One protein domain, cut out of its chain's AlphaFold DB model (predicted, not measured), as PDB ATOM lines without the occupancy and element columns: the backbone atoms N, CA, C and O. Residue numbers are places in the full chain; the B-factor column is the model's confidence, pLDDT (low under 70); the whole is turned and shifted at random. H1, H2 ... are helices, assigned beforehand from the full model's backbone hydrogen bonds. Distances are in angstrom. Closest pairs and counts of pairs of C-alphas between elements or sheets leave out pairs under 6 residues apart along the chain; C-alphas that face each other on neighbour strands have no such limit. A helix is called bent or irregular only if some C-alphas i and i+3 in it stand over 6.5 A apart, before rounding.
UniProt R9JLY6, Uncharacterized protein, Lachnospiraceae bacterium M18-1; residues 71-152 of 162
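What this domain is: This is residues 71 to 152 of the 162 residues of an uncharacterized protein of Lachnospiraceae bacterium M18-1 (UniProt R9JLY6). Four helices make an arc in space, H5, H1, H2 and H3, each touching the next at a slant, with short H4 beyond H3 at the other end from H5. The chain runs from H1 through H2 and H3 to H4, then a long link, residues 134 to 144, returns along one side to H5 beside H1. The printed part has 82 residues, with five named helices in the order H1 to H5 and no named strand, the class all helix. It is compact, with a radius of gyration of the C-alphas of 12.4 A, yet elongated, spanning 36 by 23 by 23 A.

How they stand to each other: H1, residues 71 to 83, and H2, residues 87 to 99, form a helical hairpin and touch at a steep tilt of 41 degrees, opposite ways; their closest C-alphas, of Ser 81 and Trp 87, are 4.3 A apart. H3, residues 108 to 117, touches H2, closest at the C-alphas of Pro 97 and Ala 114, 5.2 A; they are only just about perpendicular, at 70.4 degrees. H4, residues 129 to 133, is close to H3 but not clearly touching, with the C-alphas of Ala 109 and Tyr 132 closest at 6.8 A. H5, residues 145 to 152, touches H1, the same way, at a tilt of 36 degrees, only just steep; the C-alphas of Ala 79 and Pro 146 are closest, 5.2 A. H1 and H3 are apart, as are H4 and H5. Every O i to N i+4 pair is within hydrogen-bond range in H1, H3, H4 and H5, and 6 of 9 in H2.

Where its parts are: H1 begins at C-alpha 71, (13.024, -19.845, 2.737), and is 18.5 A long. H2 is 15.2 A long and irregular, but only just: C-alphas 93 and 96 are 6.8 A apart. H3 is 14.2 A long, and H5 ends at C-alpha 152, (23.730, -22.471, 20.660).

The domain as a whole: The C-alphas farthest apart, of Arg 127 and Ala 152, are 37.5 A apart. The links H3 to H4 and H4 to H5 are long. The printed part has no cut, and no printed residue is under 70 in pLDDT.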
ATOM      1  N   ASP A  71      11.987 -19.285   1.867       94.62
ATOM      2  CA  ASP A  71      13.024 -19.845   2.737       94.62
ATOM      3  C   ASP A  71      13.556 -18.787   3.712       94.62
ATOM      4  O   ASP A  71      13.480 -18.942   4.941       94.62
ATOM      5  N   THR A  72      14.021 -17.653   3.184       96.31
ATOM      6  CA  THR A  72      14.510 -16.542   4.010       96.31
ATOM      7  C   THR A  72      13.370 -15.837   4.736       96.31
ATOM      8  O   THR A  72      13.511 -15.512   5.917       96.31
ATOM      9  N   GLN A  73      12.216 -15.627   4.085       96.38
ATOM     10  CA  GLN A  73      11.055 -14.995   4.730       96.38
ATOM     11  C   GLN A  73      10.641 -15.745   6.004       96.38
ATOM     12  O   GLN A  73      10.436 -15.128   7.053       96.38
ATOM     13  N   LEU A  74      10.554 -17.073   5.927       96.75
ATOM     14  CA  LEU A  74      10.132 -17.916   7.038       96.75
ATOM     15  C   LEU A  74      11.234 -18.115   8.070       96.75
ATOM     16  O   LEU A  74      10.933 -18.187   9.259       96.75
ATOM     17  N   THR A  75      12.499 -18.137   7.653       97.12
ATOM     18  CA  THR A  75      13.637 -18.089   8.579       97.12
ATOM     19  C   THR A  75      13.578 -16.826   9.443       97.12
ATOM     20  O   THR A  75      13.697 -16.897  10.666       97.12
ATOM     21  N   LEU A  76      13.324 -15.662   8.836       96.94
ATOM     22  CA  LEU A  76      13.181 -14.403   9.568       96.94
ATOM     23  C   LEU A  76      11.932 -14.382  10.458       96.94
ATOM     24  O   LEU A  76      11.999 -13.882  11.578       96.94
ATOM     25  N   ALA A  77      10.815 -14.936   9.984       96.88
ATOM     26  CA  ALA A  77       9.595 -15.094  10.776       96.88
ATOM     27  C   ALA A  77       9.842 -15.920  12.047       96.88
ATOM     28  O   ALA A  77       9.519 -15.472  13.142       96.88
ATOM     29  N   VAL A  78      10.494 -17.081  11.921       96.94
ATOM     30  CA  VAL A  78      10.870 -17.916  13.072       96.94
ATOM     31  C   VAL A  78      11.814 -17.162  14.010       96.94
ATOM     32  O   VAL A  78      11.616 -17.183  15.223       96.94
ATOM     33  N   ALA A  79      12.815 -16.455  13.476       96.31
ATOM     34  CA  ALA A  79      13.734 -15.670  14.297       96.31
ATOM     35  C   ALA A  79      13.003 -14.599  15.126       96.31
ATOM     36  O   ALA A  79      13.268 -14.473  16.321       96.31
ATOM     37  N   ARG A  80      12.054 -13.865  14.525       96.81
ATOM     38  CA  ARG A  80      11.220 -12.884  15.241       96.81
ATOM     39  C   ARG A  80      10.370 -13.540  16.325       96.81
ATOM     40  O   ARG A  80      10.347 -13.036  17.444       96.81
ATOM     41  N   SER A  81       9.753 -14.684  16.032       96.69
ATOM     42  CA  SER A  81       8.981 -15.448  17.017       96.69
ATOM     43  C   SER A  81       9.824 -15.899  18.210       96.69
ATOM     44  O   SER A  81       9.381 -15.789  19.348       96.69
ATOM     45  N   ILE A  82      11.054 -16.367  17.977       95.25
ATOM     46  CA  ILE A  82      11.972 -16.747  19.060       95.25
ATOM     47  C   ILE A  82      12.349 -15.534  19.910       95.25
ATOM     48  O   ILE A  82      12.340 -15.622  21.134       95.25
ATOM     49  N   ILE A  83      12.652 -14.396  19.279       94.69
ATOM     50  CA  ILE A  83      12.975 -13.152  19.992       94.69
ATOM     51  C   ILE A  83      11.787 -12.683  20.850       94.69
ATOM     52  O   ILE A  83      12.001 -12.143  21.932       94.69
ATOM     53  N   ALA A  84      10.549 -12.923  20.404       94.94
ATOM     54  CA  ALA A  84       9.339 -12.610  21.163       94.94
ATOM     55  C   ALA A  84       9.129 -13.500  22.411       94.94
ATOM     56  O   ALA A  84       8.334 -13.141  23.276       94.94
ATOM     57  N   GLY A  85       9.838 -14.629  22.534       90.31
ATOM     58  CA  GLY A  85       9.856 -15.495  23.722       90.31
ATOM     59  C   GLY A  85       8.942 -16.724  23.648       90.31
ATOM     60  O   GLY A  85       9.372 -17.809  24.030       90.31
ATOM     61  N   ASP A  86       7.727 -16.593  23.109       91.88
ATOM     62  CA  ASP A  86       6.813 -17.719  22.845       91.88
ATOM     63  C   ASP A  86       6.754 -18.005  21.343       91.88
ATOM     64  O   ASP A  86       5.873 -17.534  20.613       91.88
ATOM     65  N   TRP A  87       7.767 -18.724  20.861       93.56
ATOM     66  CA  TRP A  87       7.968 -18.860  19.428       93.56
ATOM     67  C   TRP A  87       6.830 -19.625  18.743       93.56
ATOM     68  O   TRP A  87       6.478 -19.269  17.621       93.56
ATOM     69  N   GLU A  88       6.258 -20.646  19.388       92.81
ATOM     70  CA  GLU A  88       5.226 -21.507  18.797       92.81
ATOM     71  C   GLU A  88       3.959 -20.706  18.542       92.81
ATOM     72  O   GLU A  88       3.494 -20.623  17.401       92.81
ATOM     73  N   THR A  89       3.454 -20.049  19.586       93.25
ATOM     74  CA  THR A  89       2.240 -19.235  19.519       93.25
ATOM     75  C   THR A  89       2.455 -18.035  18.608       93.25
ATOM     76  O   THR A  89       1.654 -17.787  17.707       93.25
ATOM     77  N   PHE A  90       3.569 -17.308  18.760       95.38
ATOM     78  CA  PHE A  90       3.825 -16.125  17.938       95.38
ATOM     79  C   PHE A  90       3.993 -16.488  16.458       95.38
ATOM     80  O   PHE A  90       3.470 -15.805  15.574       95.38
ATOM     81  N   PHE A  91       4.675 -17.600  16.164       95.06
ATOM     82  CA  PHE A  91       4.806 -18.078  14.795       95.06
ATOM     83  C   PHE A  91       3.460 -18.512  14.214       95.06
ATOM     84  O   PHE A  91       3.096 -18.066  13.125       95.06
ATOM     85  N   ALA A  92       2.713 -19.351  14.932       92.75
ATOM     86  CA  ALA A  92       1.457 -19.911  14.453       92.75
ATOM     87  C   ALA A  92       0.354 -18.854  14.315       92.75
ATOM     88  O   ALA A  92      -0.401 -18.894  13.347       92.75
ATOM     89  N   GLU A  93       0.251 -17.901  15.236       93.38
ATOM     90  CA  GLU A  93      -0.874 -16.962  15.279       93.38
ATOM     91  C   GLU A  93      -0.584 -15.611  14.622       93.38
ATOM     92  O   GLU A  93      -1.518 -14.930  14.191       93.38
ATOM     93  N   LYS A  94       0.688 -15.196  14.543       94.25
ATOM     94  CA  LYS A  94       1.071 -13.874  14.021       94.25
ATOM     95  C   LYS A  94       1.864 -13.990  12.731       94.25
ATOM     96  O   LYS A  94       1.371 -13.593  11.678       94.25
ATOM     97  N   GLU A  95       3.064 -14.551  12.798       96.12
ATOM     98  CA  GLU A  95       4.015 -14.503  11.684       96.12
ATOM     99  C   GLU A  95       3.566 -15.329  10.475       96.12
ATOM    100  O   GLU A  95       3.547 -14.825   9.352       96.12
ATOM    101  N   LEU A  96       3.158 -16.583  10.684       94.44
ATOM    102  CA  LEU A  96       2.773 -17.478   9.596       94.44
ATOM    103  C   LEU A  96       1.460 -17.044   8.906       94.44
ATOM    104  O   LEU A  96       1.403 -17.082   7.674       94.44
ATOM    105  N   PRO A  97       0.414 -16.579   9.622       94.69
ATOM    106  CA  PRO A  97      -0.753 -15.968   8.989       94.69
ATOM    107  C   PRO A  97      -0.438 -14.659   8.263       94.69
ATOM    108  O   PRO A  97      -1.032 -14.398   7.216       94.69
ATOM    109  N   PHE A  98       0.471 -13.838   8.802       95.00
ATOM    110  CA  PHE A  98       0.886 -12.575   8.189       95.00
ATOM    111  C   PHE A  98       1.719 -12.789   6.919       95.00
ATOM    112  O   PHE A  98       1.573 -12.033   5.958       95.00
ATOM    113  N   TRP A  99       2.526 -13.852   6.876       95.31
ATOM    114  CA  TRP A  99       3.314 -14.260   5.712       95.31
ATOM    115  C   TRP A  99       2.482 -14.450   4.436       95.31
ATOM    116  O   TRP A  99       2.956 -14.107   3.360       95.31
ATOM    117  N   LEU A 100       1.210 -14.857   4.548       93.19
ATOM    118  CA  LEU A 100       0.265 -14.962   3.418       93.19
ATOM    119  C   LEU A 100      -0.070 -13.640   2.704       93.19
ATOM    120  O   LEU A 100      -0.908 -13.638   1.806       93.19
ATOM    121  N   ASN A 101       0.451 -12.508   3.174       92.38
ATOM    122  CA  ASN A 101       0.266 -11.220   2.513       92.38
ATOM    123  C   ASN A 101       1.463 -10.844   1.625       92.38
ATOM    124  O   ASN A 101       1.375  -9.870   0.880       92.38
ATOM    125  N   TYR A 102       2.588 -11.555   1.738       91.19
ATOM    126  CA  TYR A 102       3.839 -11.238   1.042       91.19
ATOM    127  C   TYR A 102       4.607 -12.499   0.601       91.19
ATOM    128  O   TYR A 102       5.816 -12.455   0.359       91.19
ATOM    129  N   GLU A 103       3.927 -13.641   0.509       91.75
ATOM    130  CA  GLU A 103       4.544 -14.941   0.290       91.75
ATOM    131  C   GLU A 103       5.191 -15.078  -1.094       91.75
ATOM    132  O   GLU A 103       4.614 -14.761  -2.141       91.75
ATOM    133  N   ARG A 104       6.397 -15.649  -1.119       88.56
ATOM    134  CA  ARG A 104       7.171 -15.851  -2.349       88.56
ATOM    135  C   ARG A 104       7.681 -17.280  -2.481       88.56
ATOM    136  O   ARG A 104       8.799 -17.550  -2.105       88.56
ATOM    137  N   GLY A 105       6.895 -18.178  -3.079       82.12
ATOM    138  CA  GLY A 105       7.363 -19.546  -3.395       82.12
ATOM    139  C   GLY A 105       6.795 -20.650  -2.504       82.12
ATOM    140  O   GLY A 105       6.877 -21.816  -2.874       82.12
ATOM    141  N   GLY A 106       6.070 -20.267  -1.446       81.88
ATOM    142  CA  GLY A 106       5.436 -21.152  -0.469       81.88
ATOM    143  C   GLY A 106       4.943 -22.500  -0.999       81.88
ATOM    144  O   GLY A 106       3.990 -22.573  -1.783       81.88
ATOM    145  N   GLY A 107       5.534 -23.587  -0.497       86.25
ATOM    146  CA  GLY A 107       5.097 -24.948  -0.799       86.25
ATOM    147  C   GLY A 107       3.624 -25.198  -0.435       86.25
ATOM    148  O   GLY A 107       3.095 -24.663   0.539       86.25
ATOM    149  N   GLY A 108       2.933 -26.059  -1.190       87.94
ATOM    150  CA  GLY A 108       1.486 -26.271  -1.030       87.94
ATOM    151  C   GLY A 108       1.051 -26.702   0.380       87.94
ATOM    152  O   GLY A 108       0.022 -26.236   0.871       87.94
ATOM    153  N   ALA A 109       1.834 -27.550   1.055       89.12
ATOM    154  CA  ALA A 109       1.571 -27.961   2.439       89.12
ATOM    155  C   ALA A 109       1.703 -26.785   3.423       89.12
ATOM    156  O   ALA A 109       0.858 -26.596   4.294       89.12
ATOM    157  N   LEU A 110       2.717 -25.945   3.227       90.19
ATOM    158  CA  LEU A 110       2.990 -24.773   4.048       90.19
ATOM    159  C   LEU A 110       1.948 -23.664   3.843       90.19
ATOM    160  O   LEU A 110       1.486 -23.064   4.808       90.19
ATOM    161  N   LEU A 111       1.482 -23.452   2.611       91.19
ATOM    162  CA  LEU A 111       0.362 -22.548   2.335       91.19
ATOM    163  C   LEU A 111      -0.939 -23.035   2.983       91.19
ATOM    164  O   LEU A 111      -1.708 -22.226   3.505       91.19
ATOM    165  N   LYS A 112      -1.208 -24.348   2.961       90.69
ATOM    166  CA  LYS A 112      -2.349 -24.932   3.689       90.69
ATOM    167  C   LYS A 112      -2.201 -24.699   5.191       90.69
ATOM    168  O   LYS A 112      -3.176 -24.306   5.826       90.69
ATOM    169  N   ALA A 113      -0.991 -24.873   5.722       90.06
ATOM    170  CA  ALA A 113      -0.677 -24.618   7.119       90.06
ATOM    171  C   ALA A 113      -0.977 -23.177   7.521       90.06
ATOM    172  O   ALA A 113      -1.818 -22.944   8.384       90.06
ATOM    173  N   ALA A 114      -0.395 -22.218   6.807       92.25
ATOM    174  CA  ALA A 114      -0.602 -20.802   7.060       92.25
ATOM    175  C   ALA A 114      -2.081 -20.394   6.958       92.25
ATOM    176  O   ALA A 114      -2.582 -19.644   7.794       92.25
ATOM    177  N   LYS A 115      -2.822 -20.936   5.980       92.19
ATOM    178  CA  LYS A 115      -4.266 -20.676   5.832       92.19
ATOM    179  C   LYS A 115      -5.097 -21.281   6.963       92.19
ATOM    180  O   LYS A 115      -6.130 -20.711   7.304       92.19
ATOM    181  N   SER A 116      -4.688 -22.425   7.509       91.31
ATOM    182  CA  SER A 116      -5.349 -23.054   8.658       91.31
ATOM    183  C   SER A 116      -5.098 -22.244   9.929       91.31
ATOM    184  O   SER A 116      -6.048 -21.871  10.614       91.31
ATOM    185  N   CYS A 117      -3.842 -21.859  10.159       90.56
ATOM    186  CA  CYS A 117      -3.431 -20.981  11.250       90.56
ATOM    187  C   CYS A 117      -4.156 -19.627  11.215       90.56
ATOM    188  O   CYS A 117      -4.685 -19.190  12.228       90.56
ATOM    189  N   LYS A 118      -4.308 -19.012  10.032       92.31
ATOM    190  CA  LYS A 118      -5.093 -17.775   9.852       92.31
ATOM    191  C   LYS A 118      -6.561 -17.914  10.281       92.31
ATOM    192  O   LYS A 118      -7.201 -16.916  10.596       92.31
ATOM    193  N   LYS A 119      -7.106 -19.132  10.274       90.88
ATOM    194  CA  LYS A 119      -8.469 -19.440  10.734       90.88
ATOM    195  C   LYS A 119      -8.528 -19.880  12.201       90.88
ATOM    196  O   LYS A 119      -9.616 -20.191  12.669       90.88
ATOM    197  N   GLY A 120      -7.391 -19.961  12.895       88.56
ATOM    198  CA  GLY A 120      -7.304 -20.510  14.250       88.56
ATOM    199  C   GLY A 120      -7.546 -22.023  14.323       88.56
ATOM    200  O   GLY A 120      -7.940 -22.526  15.367       88.56
ATOM    201  N   ILE A 121      -7.360 -22.756  13.218       86.88
ATOM    202  CA  ILE A 121      -7.607 -24.204  13.154       86.88
ATOM    203  C   ILE A 121      -6.275 -24.941  13.037       86.88
ATOM    204  O   ILE A 121      -5.489 -24.677  12.122       86.88
ATOM    205  N   LEU A 122      -6.051 -25.925  13.906       80.94
ATOM    206  CA  LEU A 122      -4.890 -26.809  13.840       80.94
ATOM    207  C   LEU A 122      -4.972 -27.720  12.605       80.94
ATOM    208  O   LEU A 122      -6.019 -28.290  12.296       80.94
ATOM    209  N   LEU A 123      -3.859 -27.896  11.890       79.75
ATOM    210  CA  LEU A 123      -3.824 -28.667  10.634       79.75
ATOM    211  C   LEU A 123      -4.285 -30.112  10.788       79.75
ATOM    212  O   LEU A 123      -5.034 -30.600   9.941       79.75
ATOM    213  N   TRP A 124      -3.867 -30.774  11.866       80.75
ATOM    214  CA  TRP A 124      -4.246 -32.155  12.168       80.75
ATOM    215  C   TRP A 124      -5.708 -32.299  12.612       80.75
ATOM    216  O   TRP A 124      -6.219 -33.410  12.643       80.75
ATOM    217  N   GLN A 125      -6.393 -31.192  12.911       84.25
ATOM    218  CA  GLN A 125      -7.841 -31.146  13.156       84.25
ATOM    219  C   GLN A 125      -8.622 -30.656  11.927       84.25
ATOM    220  O   GLN A 125      -9.850 -30.627  11.924       84.25
ATOM    221  N   SER A 126      -7.921 -30.250  10.868       83.75
ATOM    222  CA  SER A 126      -8.531 -29.769   9.636       83.75
ATOM    223  C   SER A 126      -8.824 -30.919   8.668       83.75
ATOM    224  O   SER A 126      -8.273 -32.017   8.759       83.75
ATOM    225  N   ARG A 127      -9.602 -30.625   7.621       83.56
ATOM    226  CA  ARG A 127      -9.812 -31.542   6.484       83.56
ATOM    227  C   ARG A 127      -8.528 -31.938   5.736       83.56
ATOM    228  O   ARG A 127      -8.574 -32.825   4.893       83.56
ATOM    229  N   TYR A 128      -7.404 -31.270   6.004       83.88
ATOM    230  CA  TYR A 128      -6.104 -31.530   5.378       83.88
ATOM    231  C   TYR A 128      -5.226 -32.497   6.183       83.88
ATOM    232  O   TYR A 128      -4.041 -32.606   5.890       83.88
ATOM    233  N   ILE A 129      -5.778 -33.218   7.167       85.25
ATOM    234  CA  ILE A 129      -5.033 -34.154   8.025       85.25
ATOM    235  C   ILE A 129      -4.133 -35.117   7.233       85.25
ATOM    236  O   ILE A 129      -2.951 -35.245   7.534       85.25
ATOM    237  N   ARG A 130      -4.649 -35.736   6.164       85.94
ATOM    238  CA  ARG A 130      -3.874 -36.666   5.328       85.94
ATOM    239  C   ARG A 130      -2.720 -35.964   4.611       85.94
ATOM    240  O   ARG A 130      -1.622 -36.502   4.565       85.94
ATOM    241  N   ASP A 131      -2.958 -34.764   4.087       85.25
ATOM    242  CA  ASP A 131      -1.925 -33.967   3.417       85.25
ATOM    243  C   ASP A 131      -0.850 -33.495   4.397       85.25
ATOM    244  O   ASP A 131       0.308 -33.387   4.016       85.25
ATOM    245  N   TYR A 132      -1.238 -33.202   5.640       83.31
ATOM    246  CA  TYR A 132      -0.326 -32.831   6.716       83.31
ATOM    247  C   TYR A 132       0.595 -33.999   7.083       83.31
ATOM    248  O   TYR A 132       1.809 -33.829   7.073       83.31
ATOM    249  N   TYR A 133       0.042 -35.191   7.329       85.00
ATOM    250  CA  TYR A 133       0.845 -36.377   7.659       85.00
ATOM    251  C   TYR A 133       1.720 -36.854   6.498       85.00
ATOM    252  O   TYR A 133       2.834 -37.313   6.719       85.00
ATOM    253  N   ASN A 134       1.241 -36.715   5.262       86.81
ATOM    254  CA  ASN A 134       1.990 -37.109   4.069       86.81
ATOM    255  C   ASN A 134       2.874 -35.977   3.517       86.81
ATOM    256  O   ASN A 134       3.433 -36.108   2.426       86.81
ATOM    257  N   ALA A 135       2.986 -34.847   4.221       84.56
ATOM    258  CA  ALA A 135       3.865 -33.767   3.807       84.56
ATOM    259  C   ALA A 135       5.331 -34.194   3.994       84.56
ATOM    260  O   ALA A 135       5.821 -34.287   5.112       84.56
ATOM    261  N   GLY A 136       6.044 -34.413   2.888       80.62
ATOM    262  CA  GLY A 136       7.478 -34.745   2.869       80.62
ATOM    263  C   GLY A 136       8.367 -33.620   2.328       80.62
ATOM    264  O   GLY A 136       9.387 -33.892   1.705       80.62
ATOM    265  N   GLY A 137       7.936 -32.362   2.456       84.81
ATOM    266  CA  GLY A 137       8.660 -31.202   1.919       84.81
ATOM    267  C   GLY A 137       9.781 -30.693   2.834       84.81
ATOM    268  O   GLY A 137       9.798 -30.964   4.031       84.81
ATOM    269  N   ASN A 138      10.671 -29.864   2.289       88.69
ATOM    270  CA  ASN A 138      11.767 -29.198   3.013       88.69
ATOM    271  C   ASN A 138      11.321 -27.999   3.884       88.69
ATOM    272  O   ASN A 138      12.148 -27.429   4.593       88.69
ATOM    273  N   GLY A 139      10.024 -27.657   3.877       85.12
ATOM    274  CA  GLY A 139       9.428 -26.466   4.504       85.12
ATOM    275  C   GLY A 139       9.805 -26.201   5.966       85.12
ATOM    276  O   GLY A 139       9.832 -25.054   6.408       85.12
ATOM    277  N   ALA A 140      10.068 -27.259   6.736       87.88
ATOM    278  CA  ALA A 140      10.522 -27.152   8.122       87.88
ATOM    279  C   ALA A 140      12.051 -27.019   8.230       87.88
ATOM    280  O   ALA A 140      12.544 -26.241   9.045       87.88
ATOM    281  N   VAL A 141      12.794 -27.748   7.393       90.94
ATOM    282  CA  VAL A 141      14.263 -27.796   7.415       90.94
ATOM    283  C   VAL A 141      14.862 -26.466   6.966       90.94
ATOM    284  O   VAL A 141      15.784 -25.973   7.607       90.94
ATOM    285  N   MET A 142      14.302 -25.840   5.928       92.25
ATOM    286  CA  MET A 142      14.828 -24.591   5.358       92.25
ATOM    287  C   MET A 142      14.846 -23.409   6.342       92.25
ATOM    288  O   MET A 142      15.591 -22.456   6.147       92.25
ATOM    289  N   ARG A 143      14.068 -23.488   7.433       93.12
ATOM    290  CA  ARG A 143      13.904 -22.423   8.437       93.12
ATOM    291  C   ARG A 143      14.350 -22.805   9.850       93.12
ATOM    292  O   ARG A 143      13.993 -22.125  10.807       93.12
ATOM    293  N   ILE A 144      15.105 -23.895  10.009       94.56
ATOM    294  CA  ILE A 144      15.512 -24.403  11.333       94.56
ATOM    295  C   ILE A 144      16.621 -23.567  11.989       94.56
ATOM    296  O   ILE A 144      16.773 -23.574  13.211       94.56
ATOM    297  N   LEU A 145      17.402 -22.834  11.189       95.25
ATOM    298  CA  LEU A 145      18.615 -22.143  11.629       95.25
ATOM    299  C   LEU A 145      18.429 -21.246  12.874       95.25
ATOM    300  O   LEU A 145      19.269 -21.328  13.774       95.25
ATOM    301  N   PRO A 146      17.357 -20.440  13.008       95.69
ATOM    302  CA  PRO A 146      17.164 -19.604  14.188       95.69
ATOM    303  C   PRO A 146      17.035 -20.414  15.482       95.69
ATOM    304  O   PRO A 146      17.558 -19.986  16.509       95.69
ATOM    305  N   HIS A 147      16.427 -21.608  15.443       94.00
ATOM    306  CA  HIS A 147      16.354 -22.499  16.607       94.00
ATOM    307  C   HIS A 147      17.740 -22.988  17.031       94.00
ATOM    308  O   HIS A 147      18.045 -23.027  18.224       94.00
ATOM    309  N   VAL A 148      18.595 -23.317  16.056       93.31
ATOM    310  CA  VAL A 148      19.978 -23.753  16.305       93.31
ATOM    311  C   VAL A 148      20.782 -22.622  16.939       93.31
ATOM    312  O   VAL A 148      21.480 -22.842  17.924       93.31
ATOM    313  N   ILE A 149      20.651 -21.399  16.417       93.19
ATOM    314  CA  ILE A 149      21.338 -20.218  16.954       93.19
ATOM    315  C   ILE A 149      20.843 -19.889  18.367       93.19
ATOM    316  O   ILE A 149      21.660 -19.652  19.256       93.19
ATOM    317  N   ALA A 150      19.530 -19.914  18.600       91.25
ATOM    318  CA  ALA A 150      18.946 -19.662  19.916       91.25
ATOM    319  C   ALA A 150      19.393 -20.701  20.954       91.25
ATOM    320  O   ALA A 150      19.692 -20.364  22.098       91.25
ATOM    321  N   SER A 151      19.525 -21.956  20.524       88.94
ATOM    322  CA  SER A 151      19.983 -23.066  21.363       88.94
ATOM    323  C   SER A 151      21.507 -23.167  21.464       88.94
ATOM    324  O   SER A 151      22.008 -24.011  22.197       88.94
ATOM    325  N   ALA A 152      22.277 -22.316  20.780       83.75
ATOM    326  CA  ALA A 152      23.730 -22.471  20.660       83.75
ATOM    327  C   ALA A 152      24.499 -22.322  21.988       83.75
ATOM    328  O   ALA A 152      25.675 -22.682  22.065       83.75
TER     329      ALA A 152